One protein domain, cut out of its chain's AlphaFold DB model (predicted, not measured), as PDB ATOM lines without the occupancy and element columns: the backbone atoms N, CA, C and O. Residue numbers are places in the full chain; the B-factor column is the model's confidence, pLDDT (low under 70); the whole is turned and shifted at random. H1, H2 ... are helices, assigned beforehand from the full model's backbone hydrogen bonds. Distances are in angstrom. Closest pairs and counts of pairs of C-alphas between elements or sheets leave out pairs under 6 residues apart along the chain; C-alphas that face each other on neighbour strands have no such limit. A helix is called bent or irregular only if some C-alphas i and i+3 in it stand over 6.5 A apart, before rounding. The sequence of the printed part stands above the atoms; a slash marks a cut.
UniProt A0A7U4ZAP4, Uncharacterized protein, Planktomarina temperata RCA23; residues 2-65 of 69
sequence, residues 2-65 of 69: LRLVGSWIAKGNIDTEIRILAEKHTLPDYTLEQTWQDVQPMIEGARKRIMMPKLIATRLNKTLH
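AT A GLANCE: This is residues 2 to 65 of the 69 residues of an uncharacterized protein of Planktomarina temperata RCA23 (UniProt A0A7U4ZAP4). Two short helices, H1 and H2, pack on one long helix, H3, in a small body, and a tail, residues 51 to 65 with H4, sticks out past it and makes the length. The printed part has 64 residues with four named helices, H1 to H4 in order, and is all helix. It is only just loose, close to extended, with a radius of gyration of the C-alphas of 15.8 A, spanning 54 by 21 by 13 A.

IN THESE COORDINATES: H1, residues 2 to 10, begins at C-alpha 2 (-29.059, 24.522, 33.312). H2 is residues 15 to 23. H3, residues 32 to 51, 28.0 A long, has a kink of 30 degrees near residue 39 and is only just irregular: C-alphas 38 and 41 are 6.6 A apart. H4, residues 55 to 63, ends at C-alpha 63 (-2.903, 21.180, 15.008).

HOW THE PARTS SIT: H3 touches H1 with residues 39 to 47 alone, closest C-alphas Gly 6 and Ala 46, 5.8 A, at a steep tilt of 57 degrees. It touches H2 with residues 32 to 39 alone, closest C-alphas Glu 23 and Leu 32, 5.8 A. H4 is apart from H1, H2 and H3. Every O i to N i+4 pair is within hydrogen-bond range in H1 and H2, 14 of 16 in H3 and 4 of 5 in H4.

THE WHOLE: The printed part has no cut and no long link. Residues 51 to 65 have pLDDT under 70.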
ATOM      1  N   LEU A   2     -30.428  24.189  33.755       93.75
ATOM      2  CA  LEU A   2     -29.059  24.522  33.312       93.75
ATOM      3  C   LEU A   2     -28.937  25.687  32.302       93.75
ATOM      4  O   LEU A   2     -28.092  26.564  32.466       93.75
ATOM      5  N   ARG A   3     -29.794  25.728  31.267       94.75
ATOM      6  CA  ARG A   3     -29.800  26.826  30.273       94.75
ATOM      7  C   ARG A   3     -30.137  28.188  30.894       94.75
ATOM      8  O   ARG A   3     -29.562  29.190  30.483       94.75
ATOM      9  N   LEU A   4     -31.033  28.216  31.883       97.38
ATOM     10  CA  LEU A   4     -31.414  29.442  32.589       97.38
ATOM     11  C   LEU A   4     -30.242  29.964  33.420       97.38
ATOM     12  O   LEU A   4     -29.845  31.109  33.240       97.38
ATOM     13  N   VAL A   5     -29.618  29.090  34.221       97.25
ATOM     14  CA  VAL A   5     -28.436  29.432  35.032       97.25
ATOM     15  C   VAL A   5     -27.314  29.995  34.160       97.25
ATOM     16  O   VAL A   5     -26.755  31.047  34.462       97.25
ATOM     17  N   GLY A   6     -27.034  29.353  33.021       94.69
ATOM     18  CA  GLY A   6     -26.058  29.861  32.058       94.69
ATOM     19  C   GLY A   6     -26.409  31.252  31.513       94.69
ATOM     20  O   GLY A   6     -25.519  32.092  31.392       94.69
ATOM     21  N   SER A   7     -27.686  31.517  31.217       96.12
ATOM     22  CA  SER A   7     -28.137  32.833  30.749       96.12
ATOM     23  C   SER A   7     -28.041  33.911  31.828       96.12
ATOM     24  O   SER A   7     -27.682  35.035  31.494       96.12
ATOM     25  N   TRP A   8     -28.361  33.606  33.085       97.44
ATOM     26  CA  TRP A   8     -28.267  34.571  34.186       97.44
ATOM     27  C   TRP A   8     -26.817  34.952  34.470       97.44
ATOM     28  O   TRP A   8     -26.494  36.130  34.582       97.44
ATOM     29  N   ILE A   9     -25.908  33.976  34.453       95.69
ATOM     30  CA  ILE A   9     -24.474  34.247  34.601       95.69
ATOM     31  C   ILE A   9     -23.955  35.089  33.432       95.69
ATOM     32  O   ILE A   9     -23.212  36.039  33.650       95.69
ATOM     33  N   ALA A  10     -24.378  34.799  32.196       92.19
ATOM     34  CA  ALA A  10     -24.015  35.613  31.034       92.19
ATOM     35  C   ALA A  10     -24.555  37.055  31.113       92.19
ATOM     36  O   ALA A  10     -23.954  37.959  30.542       92.19
ATOM     37  N   LYS A  11     -25.666  37.276  31.830       94.94
ATOM     38  CA  LYS A  11     -26.226  38.605  32.123       94.94
ATOM     39  C   LYS A  11     -25.542  39.310  33.303       94.94
ATOM     40  O   LYS A  11     -25.857  40.466  33.559       94.94
ATOM     41  N   GLY A  12     -24.616  38.644  33.994       94.38
ATOM     42  CA  GLY A  12     -23.880  39.201  35.129       94.38
ATOM     43  C   GLY A  12     -24.559  39.020  36.487       94.38
ATOM     44  O   GLY A  12     -24.133  39.655  37.445       94.38
ATOM     45  N   ASN A  13     -25.582  38.166  36.593       97.38
ATOM     46  CA  ASN A  13     -26.240  37.926  37.876       97.38
ATOM     47  C   ASN A  13     -25.298  37.266  38.895       97.38
ATOM     48  O   ASN A  13     -24.535  36.351  38.562       97.38
ATOM     49  N   ILE A  14     -25.398  37.707  40.149       95.69
ATOM     50  CA  ILE A  14     -24.645  37.153  41.284       95.69
ATOM     51  C   ILE A  14     -25.408  36.010  41.966       95.69
ATOM     52  O   ILE A  14     -26.592  35.798  41.713       95.69
ATOM     53  N   ASP A  15     -24.744  35.264  42.852       96.25
ATOM     54  CA  ASP A  15     -25.298  34.023  43.427       96.25
ATOM     55  C   ASP A  15     -26.605  34.246  44.191       96.25
ATOM     56  O   ASP A  15     -27.528  33.444  44.075       96.25
ATOM     57  N   THR A  16     -26.724  35.360  44.916       97.12
ATOM     58  CA  THR A  16     -27.950  35.722  45.641       97.12
ATOM     59  C   THR A  16     -29.118  36.013  44.695       97.12
ATOM     60  O   THR A  16     -30.237  35.575  44.948       97.12
ATOM     61  N   GLU A  17     -28.872  36.685  43.571       98.00
ATOM     62  CA  GLU A  17     -29.890  36.942  42.546       98.00
ATOM     63  C   GLU A  17     -30.284  35.658  41.812       98.00
ATOM     64  O   GLU A  17     -31.464  35.416  41.569       98.00
ATOM     65  N   ILE A  18     -29.304  34.806  41.492       98.25
ATOM     66  CA  ILE A  18     -29.546  33.496  40.880       98.25
ATOM     67  C   ILE A  18     -30.367  32.610  41.819       98.25
ATOM     68  O   ILE A  18     -31.259  31.913  41.338       98.25
ATOM     69  N   ARG A  19     -30.129  32.664  43.135       98.12
ATOM     70  CA  ARG A  19     -30.945  31.961  44.135       98.12
ATOM     71  C   ARG A  19     -32.404  32.411  44.066       98.12
ATOM     72  O   ARG A  19     -33.269  31.575  43.848       98.12
ATOM     73  N   ILE A  20     -32.666  33.718  44.117       98.25
ATOM     74  CA  ILE A  20     -34.029  34.278  44.015       98.25
ATOM     75  C   ILE A  20     -34.707  33.879  42.691       98.25
ATOM     76  O   ILE A  20     -35.902  33.590  42.643       98.25
ATOM     77  N   LEU A  21     -33.957  33.863  41.586       98.38
ATOM     78  CA  LEU A  21     -34.479  33.425  40.290       98.38
ATOM     79  C   LEU A  21     -34.772  31.919  40.266       98.38
ATOM     80  O   LEU A  21     -35.777  31.513  39.687       98.38
ATOM     81  N   ALA A  22     -33.932  31.102  40.901       98.06
ATOM     82  CA  ALA A  22     -34.112  29.659  41.000       98.06
ATOM     83  C   ALA A  22     -35.314  29.271  41.869       98.06
ATOM     84  O   ALA A  22     -36.017  28.328  41.516       98.06
ATOM     85  N   GLU A  23     -35.608  30.026  42.931       97.62
ATOM     86  CA  GLU A  23     -36.763  29.782  43.809       97.62
ATOM     87  C   GLU A  23     -38.084  29.733  43.023       97.62
ATOM     88  O   GLU A  23     -38.928  28.876  43.283       97.62
ATOM     89  N   LYS A  24     -38.228  30.564  41.979       97.31
ATOM     90  CA  LYS A  24     -39.401  30.597  41.080       97.31
ATOM     91  C   LYS A  24     -39.566  29.341  40.217       97.31
ATOM     92  O   LYS A  24     -40.600  29.171  39.577       97.31
ATOM     93  N   HIS A  25     -38.538  28.502  40.153       96.81
ATOM     94  CA  HIS A  25     -38.501  27.264  39.380       96.81
ATOM     95  C   HIS A  25     -38.429  26.011  40.268       96.81
ATOM     96  O   HIS A  25     -38.241  24.915  39.740       96.81
ATOM     97  N   THR A  26     -38.589  26.165  41.586       97.62
ATOM     98  CA  THR A  26     -38.693  25.057  42.547       97.62
ATOM     99  C   THR A  26     -39.895  24.183  42.192       97.62
ATOM    100  O   THR A  26     -41.000  24.690  41.983       97.62
ATOM    101  N   LEU A  27     -39.686  22.868  42.103       96.88
ATOM    102  CA  LEU A  27     -40.771  21.914  41.868       96.88
ATOM    103  C   LEU A  27     -41.644  21.756  43.125       96.88
ATOM    104  O   LEU A  27     -41.132  21.929  44.227       96.88
ATOM    105  N   PRO A  28     -42.929  21.377  42.991       96.00
ATOM    106  CA  PRO A  28     -43.841  21.240  44.133       96.00
ATOM    107  C   PRO A  28     -43.333  20.329  45.264       96.00
ATOM    108  O   PRO A  28     -43.596  20.612  46.428       96.00
ATOM    109  N   ASP A  29     -42.568  19.286  44.928       96.81
ATOM    110  CA  ASP A  29     -42.026  18.314  45.891       96.81
ATOM    111  C   ASP A  29     -40.595  18.641  46.354       96.81
ATOM    112  O   ASP A  29     -39.947  17.837  47.025       96.81
ATOM    113  N   TYR A  30     -40.074  19.809  45.974       97.44
ATOM    114  CA  TYR A  30     -38.740  20.273  46.334       97.44
ATOM    115  C   TYR A  30     -38.828  21.462  47.287       97.44
ATOM    116  O   TYR A  30     -39.645  22.368  47.145       97.44
ATOM    117  N   THR A  31     -37.914  21.500  48.246       98.31
ATOM    118  CA  THR A  31     -37.647  22.701  49.036       98.31
ATOM    119  C   THR A  31     -36.790  23.685  48.236       98.31
ATOM    120  O   THR A  31     -36.057  23.307  47.313       98.31
ATOM    121  N   LEU A  32     -36.826  24.962  48.630       97.88
ATOM    122  CA  LEU A  32     -35.938  25.985  48.063       97.88
ATOM    123  C   LEU A  32     -34.460  25.606  48.240       97.88
ATOM    124  O   LEU A  32     -33.646  25.859  47.357       97.88
ATOM    125  N   GLU A  33     -34.117  24.966  49.362       98.12
ATOM    126  CA  GLU A  33     -32.746  24.542  49.649       98.12
ATOM    127  C   GLU A  33     -32.302  23.382  48.749       98.12
ATOM    128  O   GLU A  33     -31.200  23.428  48.212       98.12
ATOM    129  N   GLN A  34     -33.164  22.391  48.494       98.25
ATOM    130  CA  GLN A  34     -32.863  21.325  47.525       98.25
ATOM    131  C   GLN A  34     -32.682  21.890  46.111       98.25
ATOM    132  O   GLN A  34     -31.728  21.548  45.418       98.25
ATOM    133  N   THR A  35     -33.544  22.826  45.704       98.06
ATOM    134  CA  THR A  35     -33.390  23.522  44.417       98.06
ATOM    135  C   THR A  35     -32.074  24.299  44.359       98.06
ATOM    136  O   THR A  35     -31.403  24.321  43.328       98.06
ATOM    137  N   TRP A  36     -31.672  24.923  45.468       98.12
ATOM    138  CA  TRP A  36     -30.407  25.642  45.551       98.12
ATOM    139  C   TRP A  36     -29.196  24.708  45.433       98.12
ATOM    140  O   TRP A  36     -28.287  25.002  44.654       98.12
ATOM    141  N   GLN A  37     -29.213  23.565  46.121       98.06
ATOM    142  CA  GLN A  37     -28.172  22.537  46.024       98.06
ATOM    143  C   GLN A  37     -27.977  22.052  44.580       98.06
ATOM    144  O   GLN A  37     -26.841  21.938  44.122       98.06
ATOM    145  N   ASP A  38     -29.065  21.869  43.827       97.06
ATOM    146  CA  ASP A  38     -29.002  21.474  42.414       97.06
ATOM    147  C   ASP A  38     -28.436  22.583  41.506       97.06
ATOM    148  O   ASP A  38     -27.787  22.311  40.491       97.06
ATOM    149  N   VAL A  39     -28.660  23.854  41.852       97.94
ATOM    150  CA  VAL A  39     -28.211  25.014  41.064       97.94
ATOM    151  C   VAL A  39     -26.724  25.318  41.259       97.94
ATOM    152  O   VAL A  39     -26.060  25.723  40.298       97.94
ATOM    153  N   GLN A  40     -26.169  25.093  42.450       97.81
ATOM    154  CA  GLN A  40     -24.756  25.354  42.763       97.81
ATOM    155  C   GLN A  40     -23.751  24.759  41.750       97.81
ATOM    156  O   GLN A  40     -22.946  25.525  41.206       97.81
ATOM    157  N   PRO A  41     -23.795  23.456  41.400       97.19
ATOM    158  CA  PRO A  41     -22.861  22.889  40.423       97.19
ATOM    159  C   PRO A  41     -23.051  23.471  39.012       97.19
ATOM    160  O   PRO A  41     -22.096  23.560  38.234       97.19
ATOM    161  N   MET A  42     -24.260  23.930  38.667       97.25
ATOM    162  CA  MET A  42     -24.521  24.595  37.384       97.25
ATOM    163  C   MET A  42     -23.842  25.968  37.317       97.25
ATOM    164  O   MET A  42     -23.297  26.328  36.268       97.25
ATOM    165  N   ILE A  43     -23.851  26.716  38.427       96.31
ATOM    166  CA  ILE A  43     -23.150  28.001  38.544       96.31
ATOM    167  C   ILE A  43     -21.649  27.791  38.385       96.31
ATOM    168  O   ILE A  43     -21.009  28.454  37.564       96.31
ATOM    169  N   GLU A  44     -21.095  26.837  39.131       95.12
ATOM    170  CA  GLU A  44     -19.672  26.517  39.089       95.12
ATOM    171  C   GLU A  44     -19.228  26.126  37.671       95.12
ATOM    172  O   GLU A  44     -18.267  26.684  37.136       95.12
ATOM    173  N   GLY A  45     -19.969  25.224  37.019       93.44
ATOM    174  CA  GLY A  45     -19.679  24.788  35.654       93.44
ATOM    175  C   GLY A  45     -19.764  25.922  34.627       93.44
ATOM    176  O   GLY A  45     -18.924  26.023  33.728       93.44
ATOM    177  N   ALA A  46     -20.748  26.813  34.753       91.50
ATOM    178  CA  ALA A  46     -20.885  27.964  33.867       91.50
ATOM    179  C   ALA A  46     -19.762  28.995  34.063       91.50
ATOM    180  O   ALA A  46     -19.221  29.488  33.071       91.50
ATOM    181  N   ARG A  47     -19.359  29.271  35.310       88.69
ATOM    182  CA  ARG A  47     -18.233  30.167  35.618       88.69
ATOM    183  C   ARG A  47     -16.909  29.610  35.120       88.69
ATOM    184  O   ARG A  47     -16.172  30.337  34.462       88.69
ATOM    185  N   LYS A  48     -16.648  28.316  35.338       88.69
ATOM    186  CA  LYS A  48     -15.469  27.629  34.784       88.69
ATOM    187  C   LYS A  48     -15.390  27.807  33.270       88.69
ATOM    188  O   LYS A  48     -14.343  28.186  32.765       88.69
ATOM    189  N   ARG A  49     -16.502  27.633  32.547       78.88
ATOM    190  CA  ARG A  49     -16.549  27.823  31.087       78.88
ATOM    191  C   ARG A  49     -16.253  29.262  30.645       78.88
ATOM    192  O   ARG A  49     -15.637  29.443  29.605       78.88
ATOM    193  N   ILE A  50     -16.693  30.270  31.398       71.31
ATOM    194  CA  ILE A  50     -16.434  31.689  31.085       71.31
ATOM    195  C   ILE A  50     -14.987  32.074  31.422       71.31
ATOM    196  O   ILE A  50     -14.364  32.840  30.693       71.31
ATOM    197  N   MET A  51     -14.448  31.524  32.513       65.31
ATOM    198  CA  MET A  51     -13.065  31.731  32.942       65.31
ATOM    199  C   MET A  51     -12.051  30.909  32.150       65.31
ATOM    200  O   MET A  51     -10.865  31.198  32.245       65.31
ATOM    201  N   MET A  52     -12.483  29.921  31.360       59.06
ATOM    202  CA  MET A  52     -11.652  29.317  30.325       59.06
ATOM    203  C   MET A  52     -11.423  30.371  29.238       59.06
ATOM    204  O   MET A  52     -12.327  30.633  28.438       59.06
ATOM    205  N   PRO A  53     -10.226  30.979  29.154       51.84
ATOM    206  CA  PRO A  53      -9.922  31.841  28.033       51.84
ATOM    207  C   PRO A  53      -9.952  30.965  26.778       51.84
ATOM    208  O   PRO A  53      -9.780  29.748  26.848       51.84
ATOM    209  N   LYS A  54     -10.093  31.606  25.622       53.66
ATOM    210  CA  LYS A  54      -9.904  31.140  24.231       53.66
ATOM    211  C   LYS A  54      -8.764  30.126  23.931       53.66
ATOM    212  O   LYS A  54      -8.539  29.805  22.771       53.66
ATOM    213  N   LEU A  55      -8.038  29.617  24.923       51.75
ATOM    214  CA  LEU A  55      -6.910  28.687  24.861       51.75
ATOM    215  C   LEU A  55      -7.215  27.352  24.168       51.75
ATOM    216  O   LEU A  55      -6.314  26.792  23.549       51.75
ATOM    217  N   ILE A  56      -8.455  26.850  24.197       53.38
ATOM    218  CA  ILE A  56      -8.797  25.620  23.455       53.38
ATOM    219  C   ILE A  56      -8.972  25.919  21.956       53.38
ATOM    220  O   ILE A  56      -8.500  25.153  21.117       53.38
ATOM    221  N   ALA A  57      -9.563  27.070  21.610       52.91
ATOM    222  CA  ALA A  57      -9.737  27.488  20.216       52.91
ATOM    223  C   ALA A  57      -8.384  27.713  19.516       52.91
ATOM    224  O   ALA A  57      -8.212  27.332  18.362       52.91
ATOM    225  N   THR A  58      -7.387  28.245  20.231       50.19
ATOM    226  CA  THR A  58      -6.022  28.398  19.699       50.19
ATOM    227  C   THR A  58      -5.289  27.058  19.553       50.19
ATOM    228  O   THR A  58      -4.473  26.903  18.645       50.19
ATOM    229  N   ARG A  59      -5.567  26.072  20.422       51.75
ATOM    230  CA  ARG A  59      -4.877  24.772  20.407       51.75
ATOM    231  C   ARG A  59      -5.309  23.891  19.233       51.75
ATOM    232  O   ARG A  59      -4.446  23.275  18.625       51.75
ATOM    233  N   LEU A  60      -6.592  23.893  18.868       54.75
ATOM    234  CA  LEU A  60      -7.091  23.143  17.703       54.75
ATOM    235  C   LEU A  60      -6.646  23.761  16.367       54.75
ATOM    236  O   LEU A  60      -6.296  23.032  15.442       54.75
ATOM    237  N   ASN A  61      -6.569  25.095  16.283       52.72
ATOM    238  CA  ASN A  61      -6.150  25.772  15.051       52.72
ATOM    239  C   ASN A  61      -4.665  25.544  14.719       52.72
ATOM    240  O   ASN A  61      -4.282  25.555  13.556       52.72
ATOM    241  N   LYS A  62      -3.811  25.308  15.726       53.75
ATOM    242  CA  LYS A  62      -2.397  24.965  15.505       53.75
ATOM    243  C   LYS A  62      -2.193  23.535  15.010       53.75
ATOM    244  O   LYS A  62      -1.276  23.312  14.231       53.75
ATOM    245  N   THR A  63      -3.024  22.585  15.432       52.69
ATOM    246  CA  THR A  63      -2.903  21.180  15.008       52.69
ATOM    247  C   THR A  63      -3.345  20.980  13.554       52.69
ATOM    248  O   THR A  63      -2.733  20.195  12.847       52.69
ATOM    249  N   LEU A  64      -4.323  21.753  13.068       55.69
ATOM    250  CA  LEU A  64      -4.799  21.685  11.675       55.69
ATOM    251  C   LEU A  64      -3.866  22.358  10.646       55.69
ATOM    252  O   LEU A  64      -4.012  22.121   9.453       55.69
ATOM    253  N   HIS A  65      -2.908  23.181  11.085       55.59
ATOM    254  CA  HIS A  65      -1.954  23.874  10.205       55.59
ATOM    255  C   HIS A  65      -0.531  23.286  10.232       55.59
ATOM    256  O   HIS A  65       0.355  23.847   9.597       55.59
TER     257      HIS A  65